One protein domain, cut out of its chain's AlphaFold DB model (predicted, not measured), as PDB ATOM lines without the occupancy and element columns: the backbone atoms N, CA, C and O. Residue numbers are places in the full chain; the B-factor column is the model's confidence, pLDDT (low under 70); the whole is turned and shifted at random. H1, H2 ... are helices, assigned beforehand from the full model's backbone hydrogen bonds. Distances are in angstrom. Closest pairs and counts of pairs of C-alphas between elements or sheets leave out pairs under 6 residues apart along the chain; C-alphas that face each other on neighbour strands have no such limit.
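AT A GLANCE: This is residues 65 to 156 and 274 to 283 of the 345 residues of the protein "Hypothetical protein" of Polarella glacialis (UniProt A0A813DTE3). A helical hairpin of H3 and H4 is crossed on one side by the long helix H6, and these three helices form the core of a loose, flat model. Beyond the start of H3, at one far end, lie the small pair H1 and H2 with H7 near H1; at the other end residues 114 to 120, which include the first part of H5, stick out. The printed part has 102 residues with seven named helices, H1 to H7 in that order along the chain, and no named strand; its class is all helix. It is loose, with a radius of gyration of the C-alphas of 17.6 A, and spans 50 by 39 by 18 A.

IN THESE COORDINATES: Find C-alpha 85 at (34.797, 99.834, 3.065); from there H3, residues 85 to 99, runs 22.4 A to C-alpha 99 at (22.710, 118.627, 3.926). H6, residues 129 to 143, is as long in residues and measures 21.0 A. Look for H4 at residues 103 to 110, 10.2 A, and for H5 at residues 118 to 123, 8.9 A. H1 is residues 65 to 72, 10.4 A, and H2 residues 77 to 80, 5.2 A. H7, residues 274 to 281, 10.8 A, ends at C-alpha 281 at (52.157, 94.407, -5.118).

HOW THE PARTS SIT: Start at H3, which touches H4 as a helical hairpin at a shallow tilt of 19 degrees, opposite ways; their closest C-alphas, of Leu 93 and Arg 106, are 6.4 A apart. H6 touches H3 about perpendicular at 81 degrees, with residues 135 to 138 of H6 and 95 to 99 of H3 alone; the closest C-alphas are those of Ala 96 and Leu 138, 7.0 A. With residues 130 to 134 alone H6 touches H4, about perpendicular at 88 degrees, closest at the C-alphas of Thr 105 and Pro 131, 5.2 A. H5 touches no helix. Move outward to H1, close but not clearly touching H3, with the C-alphas of Leu 66 and Thr 85 closest at 7.5 A. H1 touches H2, closest at the C-alphas of Arg 67 and Val 80, 5.8 A. H7 touches no helix but is near H1. In H1, H4, H5, H6 and H7 every O i to N i+4 pair is within hydrogen-bond range, in H3 10 of 11, and H2 is too short for such a pair.

THE WHOLE: The C-alphas farthest apart, of Tyr 123 and Glu 283, are 51.0 A from each other. Residues 157 to 273 are cut out, and C-alphas 156 and 274 lie 41.6 A apart across the cut. Of the links printed whole, H4 to H5 is short and the others are tight; residues 144 to 156 hold no named element. Mean pLDDT of the printed part is 84.4, and residues 274 to 283 are under 70.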
ATOM      1  N   TRP A  65      41.966  97.044  -1.646       87.25
ATOM      2  CA  TRP A  65      41.756  97.544  -3.007       87.25
ATOM      3  C   TRP A  65      41.397  99.026  -3.042       87.25
ATOM      4  O   TRP A  65      41.954  99.769  -3.844       87.25
ATOM      5  N   LEU A  66      40.502  99.471  -2.157       89.50
ATOM      6  CA  LEU A  66      40.135 100.880  -2.036       89.50
ATOM      7  C   LEU A  66      41.370 101.759  -1.797       89.50
ATOM      8  O   LEU A  66      41.545 102.774  -2.470       89.50
ATOM      9  N   ARG A  67      42.242 101.365  -0.863       91.88
ATOM     10  CA  ARG A  67      43.464 102.120  -0.554       91.88
ATOM     11  C   ARG A  67      44.441 102.125  -1.723       91.88
ATOM     12  O   ARG A  67      44.948 103.191  -2.056       91.88
ATOM     13  N   GLU A  68      44.656 100.988  -2.381       85.12
ATOM     14  CA  GLU A  68      45.536 100.898  -3.556       85.12
ATOM     15  C   GLU A  68      45.031 101.761  -4.721       85.12
ATOM     16  O   GLU A  68      45.809 102.474  -5.353       85.12
ATOM     17  N   LEU A  69      43.716 101.775  -4.968       86.12
ATOM     18  CA  LEU A  69      43.107 102.641  -5.979       86.12
ATOM     19  C   LEU A  69      43.319 104.124  -5.664       86.12
ATOM     20  O   LEU A  69      43.620 104.902  -6.567       86.12
ATOM     21  N   LEU A  70      43.193 104.529  -4.400       87.31
ATOM     22  CA  LEU A  70      43.447 105.909  -3.984       87.31
ATOM     23  C   LEU A  70      44.938 106.262  -4.090       87.31
ATOM     24  O   LEU A  70      45.285 107.326  -4.602       87.31
ATOM     25  N   ILE A  71      45.833 105.359  -3.700       89.06
ATOM     26  CA  ILE A  71      47.281 105.551  -3.864       89.06
ATOM     27  C   ILE A  71      47.639 105.738  -5.341       89.06
ATOM     28  O   ILE A  71      48.347 106.683  -5.692       89.06
ATOM     29  N   ALA A  72      47.074 104.919  -6.232       79.75
ATOM     30  CA  ALA A  72      47.241 105.061  -7.680       79.75
ATOM     31  C   ALA A  72      46.709 106.402  -8.225       79.75
ATOM     32  O   ALA A  72      47.116 106.841  -9.300       79.75
ATOM     33  N   ARG A  73      45.822 107.080  -7.485       82.81
ATOM     34  CA  ARG A  73      45.304 108.425  -7.788       82.81
ATOM     35  C   ARG A  73      46.081 109.554  -7.100       82.81
ATOM     36  O   ARG A  73      45.674 110.709  -7.200       82.81
ATOM     37  N   GLY A  74      47.213 109.250  -6.464       83.81
ATOM     38  CA  GLY A  74      48.147 110.238  -5.917       83.81
ATOM     39  C   GLY A  74      47.968 110.553  -4.432       83.81
ATOM     40  O   GLY A  74      48.579 111.509  -3.952       83.81
ATOM     41  N   PHE A  75      47.159 109.779  -3.706       87.69
ATOM     42  CA  PHE A  75      47.106 109.852  -2.246       87.69
ATOM     43  C   PHE A  75      48.284 109.094  -1.622       87.69
ATOM     44  O   PHE A  75      48.721 108.061  -2.129       87.69
ATOM     45  N   SER A  76      48.818 109.588  -0.509       88.94
ATOM     46  CA  SER A  76      49.854 108.869   0.233       88.94
ATOM     47  C   SER A  76      49.251 107.717   1.041       88.94
ATOM     48  O   SER A  76      48.114 107.796   1.510       88.94
ATOM     49  N   ALA A  77      50.029 106.660   1.296       84.12
ATOM     50  CA  ALA A  77      49.566 105.579   2.171       84.12
ATOM     51  C   ALA A  77      49.219 106.050   3.586       84.12
ATOM     52  O   ALA A  77      48.343 105.466   4.213       84.12
ATOM     53  N   ALA A  78      49.880 107.098   4.084       86.56
ATOM     54  CA  ALA A  78      49.567 107.667   5.390       86.56
ATOM     55  C   ALA A  78      48.154 108.273   5.422       86.56
ATOM     56  O   ALA A  78      47.428 108.061   6.388       86.56
ATOM     57  N   GLU A  79      47.742 108.968   4.355       84.50
ATOM     58  CA  GLU A  79      46.404 109.568   4.249       84.50
ATOM     59  C   GLU A  79      45.295 108.516   4.172       84.50
ATOM     60  O   GLU A  79      44.206 108.728   4.701       84.50
ATOM     61  N   VAL A  80      45.564 107.371   3.535       89.94
ATOM     62  CA  VAL A  80      44.545 106.334   3.305       89.94
ATOM     63  C   VAL A  80      44.607 105.171   4.294       89.94
ATOM     64  O   VAL A  80      43.750 104.294   4.239       89.94
ATOM     65  N   ALA A  81      45.583 105.142   5.208       86.56
ATOM     66  CA  ALA A  81      45.841 104.007   6.104       86.56
ATOM     67  C   ALA A  81      44.613 103.578   6.923       86.56
ATOM     68  O   ALA A  81      44.408 102.385   7.143       86.56
ATOM     69  N   ASN A  82      43.787 104.544   7.331       88.44
ATOM     70  CA  ASN A  82      42.602 104.318   8.161       88.44
ATOM     71  C   ASN A  82      41.308 104.146   7.347       88.44
ATOM     72  O   ASN A  82      40.230 104.042   7.930       88.44
ATOM     73  N   LEU A  83      41.384 104.130   6.012       89.00
ATOM     74  CA  LEU A  83      40.210 103.948   5.162       89.00
ATOM     75  C   LEU A  83      39.859 102.465   5.019       89.00
ATOM     76  O   LEU A  83      40.706 101.627   4.689       89.00
ATOM     77  N   GLY A  84      38.579 102.165   5.227       90.25
ATOM     78  CA  GLY A  84      37.968 100.863   4.981       90.25
ATOM     79  C   GLY A  84      36.679 100.987   4.173       90.25
ATOM     80  O   GLY A  84      36.214 102.087   3.884       90.25
ATOM     81  N   THR A  85      36.061  99.859   3.828       87.00
ATOM     82  CA  THR A  85      34.797  99.834   3.065       87.00
ATOM     83  C   THR A  85      33.671 100.601   3.769       87.00
ATOM     84  O   THR A  85      32.916 101.332   3.130       87.00
ATOM     85  N   HIS A  86      33.605 100.525   5.102       87.38
ATOM     86  CA  HIS A  86      32.644 101.291   5.900       87.38
ATOM     87  C   HIS A  86      32.848 102.810   5.820       87.38
ATOM     88  O   HIS A  86      31.873 103.548   5.975       87.38
ATOM     89  N   SER A  87      34.066 103.288   5.534       90.56
ATOM     90  CA  SER A  87      34.341 104.721   5.374       90.56
ATOM     91  C   SER A  87      33.503 105.312   4.242       90.56
ATOM     92  O   SER A  87      32.926 106.378   4.418       90.56
ATOM     93  N   CYS A  88      33.329 104.593   3.128       89.62
ATOM     94  CA  CYS A  88      32.496 105.045   2.011       89.62
ATOM     95  C   CYS A  88      31.039 105.288   2.439       89.62
ATOM     96  O   CYS A  88      30.471 106.335   2.125       89.62
ATOM     97  N   LYS A  89      30.452 104.363   3.214       90.06
ATOM     98  CA  LYS A  89      29.086 104.512   3.745       90.06
ATOM     99  C   LYS A  89      28.997 105.685   4.723       90.06
ATOM    100  O   LYS A  89      28.114 106.531   4.597       90.06
ATOM    101  N   ALA A  90      29.923 105.755   5.678       91.69
ATOM    102  CA  ALA A  90      29.947 106.800   6.698       91.69
ATOM    103  C   ALA A  90      30.079 108.205   6.090       91.69
ATOM    104  O   ALA A  90      29.352 109.117   6.488       91.69
ATOM    105  N   THR A  91      30.946 108.378   5.089       93.62
ATOM    106  CA  THR A  91      31.112 109.649   4.371       93.62
ATOM    107  C   THR A  91      29.801 110.099   3.731       93.62
ATOM    108  O   THR A  91      29.372 111.232   3.949       93.62
ATOM    109  N   VAL A  92      29.117 109.205   3.013       94.31
ATOM    110  CA  VAL A  92      27.845 109.519   2.347       94.31
ATOM    111  C   VAL A  92      26.744 109.865   3.356       94.31
ATOM    112  O   VAL A  92      26.051 110.870   3.194       94.31
ATOM    113  N   LEU A  93      26.617 109.098   4.443       95.75
ATOM    114  CA  LEU A  93      25.642 109.386   5.503       95.75
ATOM    115  C   LEU A  93      25.950 110.703   6.235       95.75
ATOM    116  O   LEU A  93      25.030 111.437   6.603       95.75
ATOM    117  N   SER A  94      27.232 111.039   6.406       96.00
ATOM    118  CA  SER A  94      27.666 112.326   6.959       96.00
ATOM    119  C   SER A  94      27.267 113.484   6.047       96.00
ATOM    120  O   SER A  94      26.713 114.477   6.520       96.00
ATOM    121  N   TRP A  95      27.478 113.360   4.734       97.31
ATOM    122  CA  TRP A  95      27.029 114.355   3.759       97.31
ATOM    123  C   TRP A  95      25.510 114.534   3.788       97.31
ATOM    124  O   TRP A  95      25.041 115.670   3.872       97.31
ATOM    125  N   ALA A  96      24.753 113.436   3.824       97.00
ATOM    126  CA  ALA A  96      23.296 113.461   3.933       97.00
ATOM    127  C   ALA A  96      22.828 114.200   5.195       97.00
ATOM    128  O   ALA A  96      21.956 115.068   5.130       97.00
ATOM    129  N   ALA A  97      23.451 113.922   6.345       96.50
ATOM    130  CA  ALA A  97      23.139 114.604   7.599       96.50
ATOM    131  C   ALA A  97      23.490 116.099   7.545       96.50
ATOM    132  O   ALA A  97      22.686 116.937   7.948       96.50
ATOM    133  N   LYS A  98      24.666 116.451   7.010       96.44
ATOM    134  CA  LYS A  98      25.106 117.848   6.859       96.44
ATOM    135  C   LYS A  98      24.204 118.646   5.912       96.44
ATOM    136  O   LYS A  98      24.053 119.847   6.130       96.44
ATOM    137  N   ARG A  99      23.640 118.006   4.881       96.12
ATOM    138  CA  ARG A  99      22.710 118.627   3.926       96.12
ATOM    139  C   ARG A  99      21.284 118.756   4.467       96.12
ATOM    140  O   ARG A  99      20.534 119.605   3.984       96.12
ATOM    141  N   GLY A 100      20.933 117.946   5.464       95.69
ATOM    142  CA  GLY A 100      19.624 117.958   6.114       95.69
ATOM    143  C   GLY A 100      18.628 116.934   5.566       95.69
ATOM    144  O   GLY A 100      17.428 117.165   5.678       95.69
ATOM    145  N   LEU A 101      19.091 115.819   4.987       96.69
ATOM    146  CA  LEU A 101      18.199 114.712   4.619       96.69
ATOM    147  C   LEU A 101      17.515 114.142   5.871       96.69
ATOM    148  O   LEU A 101      18.101 114.104   6.967       96.69
ATOM    149  N   SER A 102      16.274 113.684   5.693       96.00
ATOM    150  CA  SER A 102      15.444 113.191   6.791       96.00
ATOM    151  C   SER A 102      16.129 112.036   7.540       96.00
ATOM    152  O   SER A 102      16.988 111.329   7.002       96.00
ATOM    153  N   LEU A 103      15.788 111.852   8.818       92.62
ATOM    154  CA  LEU A 103      16.329 110.732   9.592       92.62
ATOM    155  C   LEU A 103      15.904 109.383   8.995       92.62
ATOM    156  O   LEU A 103      16.709 108.459   8.979       92.62
ATOM    157  N   GLU A 104      14.681 109.297   8.476       90.81
ATOM    158  CA  GLU A 104      14.142 108.119   7.794       90.81
ATOM    159  C   GLU A 104      14.962 107.770   6.546       90.81
ATOM    160  O   GLU A 104      15.485 106.662   6.446       90.81
ATOM    161  N   THR A 105      15.201 108.747   5.665       92.75
ATOM    162  CA  THR A 105      16.046 108.590   4.470       92.75
ATOM    163  C   THR A 105      17.448 108.115   4.857       92.75
ATOM    164  O   THR A 105      17.980 107.178   4.266       92.75
ATOM    165  N   ARG A 106      18.058 108.716   5.888       94.19
ATOM    166  CA  ARG A 106      19.398 108.326   6.363       94.19
ATOM    167  C   ARG A 106      19.431 106.928   6.981       94.19
ATOM    168  O   ARG A 106      20.414 106.219   6.791       94.19
ATOM    169  N   ARG A 107      18.381 106.525   7.701       91.06
ATOM    170  CA  ARG A 107      18.233 105.166   8.242       91.06
ATOM    171  C   ARG A 107      18.123 104.145   7.120       91.06
ATOM    172  O   ARG A 107      18.878 103.177   7.125       91.06
ATOM    173  N   ALA A 108      17.281 104.418   6.127       90.56
ATOM    174  CA  ALA A 108      17.123 103.567   4.956       90.56
ATOM    175  C   ALA A 108      18.448 103.421   4.184       90.56
ATOM    176  O   ALA A 108      18.921 102.306   3.989       90.56
ATOM    177  N   LEU A 109      19.126 104.532   3.859       90.94
ATOM    178  CA  LEU A 109      20.452 104.520   3.209       90.94
ATOM    179  C   LEU A 109      21.532 103.808   4.044       90.94
ATOM    180  O   LEU A 109      22.500 103.278   3.502       90.94
ATOM    181  N   GLY A 110      21.397 103.824   5.369       90.62
ATOM    182  CA  GLY A 110      22.316 103.167   6.292       90.62
ATOM    183  C   GLY A 110      22.067 101.671   6.489       90.62
ATOM    184  O   GLY A 110      22.912 101.031   7.124       90.62
ATOM    185  N   TYR A 111      20.972 101.131   5.936       85.81
ATOM    186  CA  TYR A 111      20.419  99.805   6.244       85.81
ATOM    187  C   TYR A 111      20.033  99.630   7.724       85.81
ATOM    188  O   TYR A 111      20.130  98.550   8.295       85.81
ATOM    189  N   HIS A 112      19.573 100.706   8.358       86.62
ATOM    190  CA  HIS A 112      19.048 100.686   9.722       86.62
ATOM    191  C   HIS A 112      17.522 100.619   9.681       86.62
ATOM    192  O   HIS A 112      16.837 101.638   9.767       86.62
ATOM    193  N   VAL A 113      17.003  99.408   9.509       74.75
ATOM    194  CA  VAL A 113      15.567  99.118   9.497       74.75
ATOM    195  C   VAL A 113      15.127  98.746  10.909       74.75
ATOM    196  O   VAL A 113      15.721  97.862  11.522       74.75
ATOM    197  N   GLY A 114      14.090  99.403  11.429       75.12
ATOM    198  CA  GLY A 114      13.486  98.996  12.696       75.12
ATOM    199  C   GLY A 114      12.705  97.692  12.537       75.12
ATOM    200  O   GLY A 114      12.066  97.477  11.512       75.12
ATOM    201  N   GLU A 115      12.681  96.843  13.566       70.62
ATOM    202  CA  GLU A 115      11.955  95.557  13.546       70.62
ATOM    203  C   GLU A 115      10.482  95.700  13.118       70.62
ATOM    204  O   GLU A 115       9.931  94.842  12.431       70.62
ATOM    205  N   LYS A 116       9.854  96.830  13.466       74.75
ATOM    206  CA  LYS A 116       8.461  97.151  13.116       74.75
ATOM    207  C   LYS A 116       8.263  97.464  11.626       74.75
ATOM    208  O   LYS A 116       7.177  97.232  11.099       74.75
ATOM    209  N   ASP A 117       9.310  97.919  10.944       75.88
ATOM    210  CA  ASP A 117       9.268  98.350   9.542       75.88
ATOM    211  C   ASP A 117       9.611  97.209   8.570       75.88
ATOM    212  O   ASP A 117       9.372  97.326   7.368       75.88
ATOM    213  N   VAL A 118      10.108  96.070   9.074       73.88
ATOM    214  CA  VAL A 118      10.458  94.887   8.263       73.88
ATOM    215  C   VAL A 118       9.270  94.418   7.424       73.88
ATOM    216  O   VAL A 118       9.427  94.109   6.243       73.88
ATOM    217  N   SER A 119       8.065  94.412   8.000       71.00
ATOM    218  CA  SER A 119       6.851  94.022   7.275       71.00
ATOM    219  C   SER A 119       6.526  94.992   6.132       71.00
ATOM    220  O   SER A 119       6.238  94.550   5.023       71.00
ATOM    221  N   VAL A 120       6.655  96.303   6.359       72.62
ATOM    222  CA  VAL A 120       6.432  97.347   5.343       72.62
ATOM    223  C   VAL A 120       7.443  97.221   4.203       72.62
ATOM    224  O   VAL A 120       7.059  97.262   3.034       72.62
ATOM    225  N   LEU A 121       8.720  96.998   4.524       73.81
ATOM    226  CA  LEU A 121       9.765  96.795   3.518       73.81
ATOM    227  C   LEU A 121       9.589  95.492   2.741       73.81
ATOM    228  O   LEU A 121       9.845  95.471   1.544       73.81
ATOM    229  N   THR A 122       9.089  94.434   3.382       70.56
ATOM    230  CA  THR A 122       8.814  93.146   2.718       70.56
ATOM    231  C   THR A 122       7.799  93.301   1.582       70.56
ATOM    232  O   THR A 122       7.917  92.633   0.556       70.56
ATOM    233  N   TYR A 123       6.822  94.202   1.730       73.31
ATOM    234  CA  TYR A 123       5.835  94.503   0.684       73.31
ATOM    235  C   TYR A 123       6.255  95.640  -0.255       73.31
ATOM    236  O   TYR A 123       5.641  95.835  -1.306       73.31
ATOM    237  N   SER A 124       7.307  96.379   0.088       73.62
ATOM    238  CA  SER A 124       7.835  97.456  -0.736       73.62
ATOM    239  C   SER A 124       8.906  96.914  -1.680       73.62
ATOM    240  O   SER A 124      10.084  96.828  -1.340       73.62
ATOM    241  N   ARG A 125       8.479  96.546  -2.896       74.94
ATOM    242  CA  ARG A 125       9.349  95.979  -3.947       74.94
ATOM    243  C   ARG A 125      10.574  96.846  -4.268       74.94
ATOM    244  O   ARG A 125      11.599  96.304  -4.656       74.94
ATOM    245  N   ASP A 126      10.457  98.163  -4.096       83.44
ATOM    246  CA  ASP A 126      11.556  99.119  -4.247       83.44
ATOM    247  C   ASP A 126      11.520 100.182  -3.137       83.44
ATOM    248  O   ASP A 126      11.314 101.375  -3.364       83.44
ATOM    249  N   ALA A 127      11.705  99.744  -1.891       85.00
ATOM    250  CA  ALA A 127      11.799 100.666  -0.759       85.00
ATOM    251  C   ALA A 127      12.981 101.644  -0.864       85.00
ATOM    252  O   ALA A 127      12.980 102.688  -0.210       85.00
ATOM    253  N   MET A 128      13.997 101.304  -1.664       88.44
ATOM    254  CA  MET A 128      15.220 102.091  -1.768       88.44
ATOM    255  C   MET A 128      15.192 103.147  -2.865       88.44
ATOM    256  O   MET A 128      15.961 104.105  -2.774       88.44
ATOM    257  N   GLY A 129      14.269 103.063  -3.823       89.81
ATOM    258  CA  GLY A 129      14.145 104.038  -4.906       89.81
ATOM    259  C   GLY A 129      14.008 105.483  -4.418       89.81
ATOM    260  O   GLY A 129      14.678 106.379  -4.934       89.81
ATOM    261  N   GLY A 130      13.200 105.724  -3.378       91.44
ATOM    262  CA  GLY A 130      13.032 107.054  -2.775       91.44
ATOM    263  C   GLY A 130      14.337 107.609  -2.183       91.44
ATOM    264  O   GLY A 130      14.826 108.638  -2.660       91.44
ATOM    265  N   PRO A 131      14.942 106.925  -1.197       93.38
ATOM    266  CA  PRO A 131      16.190 107.382  -0.592       93.38
ATOM    267  C   PRO A 131      17.379 107.465  -1.562       93.38
ATOM    268  O   PRO A 131      18.198 108.376  -1.438       93.38
ATOM    269  N   ILE A 132      17.473 106.570  -2.554       92.31
ATOM    270  CA  ILE A 132      18.529 106.614  -3.582       92.31
ATOM    271  C   ILE A 132      18.404 107.873  -4.449       92.31
ATOM    272  O   ILE A 132      19.415 108.518  -4.724       92.31
ATOM    273  N   ARG A 133      17.188 108.281  -4.834       92.31
ATOM    274  CA  ARG A 133      16.962 109.537  -5.572       92.31
ATOM    275  C   ARG A 133      17.380 110.771  -4.770       92.31
ATOM    276  O   ARG A 133      17.969 111.693  -5.324       92.31
ATOM    277  N   GLU A 134      17.096 110.806  -3.467       95.31
ATOM    278  CA  GLU A 134      17.575 111.899  -2.603       95.31
ATOM    279  C   GLU A 134      19.107 111.928  -2.523       95.31
ATOM    280  O   GLU A 134      19.718 113.000  -2.572       95.31
ATOM    281  N   LEU A 135      19.740 110.755  -2.446       94.19
ATOM    282  CA  LEU A 135      21.194 110.634  -2.476       94.19
ATOM    283  C   LEU A 135      21.786 111.104  -3.818       94.19
ATOM    284  O   LEU A 135      22.817 111.775  -3.830       94.19
ATOM    285  N   GLU A 136      21.144 110.806  -4.943       93.00
ATOM    286  CA  GLU A 136      21.566 111.286  -6.264       93.00
ATOM    287  C   GLU A 136      21.545 112.820  -6.355       93.00
ATOM    288  O   GLU A 136      22.514 113.428  -6.826       93.00
ATOM    289  N   VAL A 137      20.482 113.457  -5.851       93.69
ATOM    290  CA  VAL A 137      20.386 114.924  -5.779       93.69
ATOM    291  C   VAL A 137      21.512 115.489  -4.917       93.69
ATOM    292  O   VAL A 137      22.221 116.394  -5.357       93.69
ATOM    293  N   LEU A 138      21.742 114.915  -3.731       95.44
ATOM    294  CA  LEU A 138      22.836 115.312  -2.843       95.44
ATOM    295  C   LEU A 138      24.198 115.254  -3.553       95.44
ATOM    296  O   LEU A 138      24.969 116.210  -3.497       95.44
ATOM    297  N   LEU A 139      24.510 114.146  -4.229       93.12
ATOM    298  CA  LEU A 139      25.784 113.984  -4.937       93.12
ATOM    299  C   LEU A 139      25.923 114.961  -6.112       93.12
ATOM    300  O   LEU A 139      27.030 115.420  -6.406       93.12
ATOM    301  N   SER A 140      24.811 115.307  -6.760       90.38
ATOM    302  CA  SER A 140      24.776 116.304  -7.831       90.38
ATOM    303  C   SER A 140      25.065 117.710  -7.303       90.38
ATOM    304  O   SER A 140      25.883 118.417  -7.889       90.38
ATOM    305  N   GLU A 141      24.482 118.092  -6.162       93.06
ATOM    306  CA  GLU A 141      24.760 119.375  -5.497       93.06
ATOM    307  C   GLU A 141      26.212 119.490  -5.018       93.06
ATOM    308  O   GLU A 141      26.793 120.577  -5.070       93.06
ATOM    309  N   ILE A 142      26.807 118.379  -4.566       93.50
ATOM    310  CA  ILE A 142      28.232 118.328  -4.208       93.50
ATOM    311  C   ILE A 142      29.092 118.595  -5.439       93.50
ATOM    312  O   ILE A 142      30.003 119.419  -5.399       93.50
ATOM    313  N   ARG A 143      28.781 117.935  -6.558       89.19
ATOM    314  CA  ARG A 143      29.534 118.083  -7.809       89.19
ATOM    315  C   ARG A 143      29.419 119.481  -8.404       89.19
ATOM    316  O   ARG A 143      30.404 119.988  -8.929       89.19
ATOM    317  N   SER A 144      28.243 120.102  -8.329       89.94
ATOM    318  CA  SER A 144      28.038 121.471  -8.813       89.94
ATOM    319  C   SER A 144      28.620 122.535  -7.881       89.94
ATOM    320  O   SER A 144      28.607 123.712  -8.228       89.94
ATOM    321  N   GLY A 145      29.095 122.153  -6.689       91.50
ATOM    322  CA  GLY A 145      29.557 123.085  -5.660       91.50
ATOM    323  C   GLY A 145      28.428 123.859  -4.971       91.50
ATOM    324  O   GLY A 145      28.704 124.735  -4.155       91.50
ATOM    325  N   THR A 146      27.162 123.532  -5.256       94.00
ATOM    326  CA  THR A 146      25.993 124.104  -4.567       94.00
ATOM    327  C   THR A 146      25.991 123.712  -3.091       94.00
ATOM    328  O   THR A 146      25.557 124.484  -2.236       94.00
ATOM    329  N   PHE A 147      26.502 122.519  -2.789       95.19
ATOM    330  CA  PHE A 147      26.707 122.040  -1.434       95.19
ATOM    331  C   PHE A 147      28.161 121.600  -1.238       95.19
ATOM    332  O   PHE A 147      28.653 120.718  -1.926       95.19
ATOM    333  N   VAL A 148      28.858 122.191  -0.270       96.12
ATOM    334  CA  VAL A 148      30.268 121.896   0.026       96.12
ATOM    335  C   VAL A 148      30.360 121.250   1.413       96.12
ATOM    336  O   VAL A 148      30.520 121.949   2.415       96.12
ATOM    337  N   PRO A 149      30.234 119.914   1.528       94.56
ATOM    338  CA  PRO A 149      30.095 119.239   2.821       94.56
ATOM    339  C   PRO A 149      31.330 119.350   3.723       94.56
ATOM    340  O   PRO A 149      31.219 119.190   4.947       94.56
ATOM    341  N   ASP A 150      32.491 119.606   3.129       92.12
ATOM    342  CA  ASP A 150      33.774 119.692   3.829       92.12
ATOM    343  C   ASP A 150      34.129 121.129   4.228       92.12
ATOM    344  O   ASP A 150      35.081 121.353   4.975       92.12
ATOM    345  N   ALA A 151      33.321 122.111   3.815       92.06
ATOM    346  CA  ALA A 151      33.418 123.463   4.335       92.06
ATOM    347  C   ALA A 151      32.960 123.532   5.805       92.06
ATOM    348  O   ALA A 151      32.173 122.710   6.303       92.06
ATOM    349  N   GLY A 152      33.416 124.577   6.505       91.31
ATOM    350  CA  GLY A 152      32.893 124.932   7.826       91.31
ATOM    351  C   GLY A 152      31.372 125.133   7.796       91.31
ATOM    352  O   GLY A 152      30.791 125.343   6.735       91.31
ATOM    353  N   ARG A 153      30.695 125.080   8.956       88.75
ATOM    354  CA  ARG A 153      29.214 125.059   9.032       88.75
ATOM    355  C   ARG A 153      28.531 126.155   8.202       88.75
ATOM    356  O   ARG A 153      27.553 125.858   7.531       88.75
ATOM    357  N   SER A 154      29.058 127.379   8.229       89.12
ATOM    358  CA  SER A 154      28.537 128.523   7.468       89.12
ATOM    359  C   SER A 154      28.893 128.506   5.978       89.12
ATOM    360  O   SER A 154      28.248 129.198   5.202       89.12
ATOM    361  N   GLY A 155      29.901 127.734   5.567       89.38
ATOM    362  CA  GLY A 155      30.388 127.665   4.187       89.38
ATOM    363  C   GLY A 155      29.812 126.513   3.363       89.38
ATOM    364  O   GLY A 155      30.149 126.388   2.193       89.38
ATOM    365  N   ARG A 156      28.964 125.656   3.950       92.62
ATOM    366  CA  ARG A 156      28.423 124.472   3.259       92.62
ATOM    367  C   ARG A 156      27.450 124.803   2.141       92.62
ATOM    368  O   ARG A 156      27.318 124.020   1.213       92.62
ATOM    369  N   ALA A 274      45.922  85.747  -0.495       45.56
ATOM    370  CA  ALA A 274      45.418  86.835  -1.331       45.56
ATOM    371  C   ALA A 274      45.710  88.220  -0.726       45.56
ATOM    372  O   ALA A 274      46.123  89.151  -1.423       45.56
ATOM    373  N   THR A 275      45.569  88.350   0.597       49.38
ATOM    374  CA  THR A 275      45.953  89.574   1.315       49.38
ATOM    375  C   THR A 275      47.467  89.793   1.306       49.38
ATOM    376  O   THR A 275      47.905  90.929   1.120       49.38
ATOM    377  N   GLU A 276      48.271  88.734   1.422       52.56
ATOM    378  CA  GLU A 276      49.732  88.788   1.299       52.56
ATOM    379  C   GLU A 276      50.181  89.145  -0.126       52.56
ATOM    380  O   GLU A 276      51.102  89.942  -0.289       52.56
ATOM    381  N   PHE A 277      49.501  88.651  -1.163       46.38
ATOM    382  CA  PHE A 277      49.790  88.977  -2.562       46.38
ATOM    383  C   PHE A 277      49.438  90.425  -2.918       46.38
ATOM    384  O   PHE A 277      50.242  91.138  -3.526       46.38
ATOM    385  N   LEU A 278      48.272  90.910  -2.484       47.84
ATOM    386  CA  LEU A 278      47.913  92.325  -2.618       47.84
ATOM    387  C   LEU A 278      48.896  93.211  -1.846       47.84
ATOM    388  O   LEU A 278      49.338  94.236  -2.364       47.84
ATOM    389  N   ALA A 279      49.321  92.773  -0.657       49.28
ATOM    390  CA  ALA A 279      50.370  93.439   0.105       49.28
ATOM    391  C   ALA A 279      51.758  93.353  -0.563       49.28
ATOM    392  O   ALA A 279      52.630  94.201  -0.337       49.28
ATOM    393  N   ALA A 280      51.984  92.334  -1.392       47.38
ATOM    394  CA  ALA A 280      53.210  92.166  -2.149       47.38
ATOM    395  C   ALA A 280      53.269  93.120  -3.356       47.38
ATOM    396  O   ALA A 280      54.332  93.630  -3.695       47.38
ATOM    397  N   ARG A 281      52.147  93.478  -3.974       43.28
ATOM    398  CA  ARG A 281      52.157  94.407  -5.118       43.28
ATOM    399  C   ARG A 281      52.504  95.861  -4.735       43.28
ATOM    400  O   ARG A 281      52.897  96.646  -5.594       43.28
ATOM    401  N   SER A 282      52.427  96.219  -3.451       49.12
ATOM    402  CA  SER A 282      52.705  97.565  -2.929       49.12
ATOM    403  C   SER A 282      54.167  97.734  -2.459       49.12
ATOM    404  O   SER A 282      54.433  97.971  -1.273       49.12
ATOM    405  N   GLU A 283      55.139  97.596  -3.366       48.38
ATOM    406  CA  GLU A 283      56.587  97.686  -3.067       48.38
ATOM    407  C   GLU A 283      56.974  98.958  -2.270       48.38
ATOM    408  O   GLU A 283      57.876  98.925  -1.436       48.38
TER     409      GLU A 283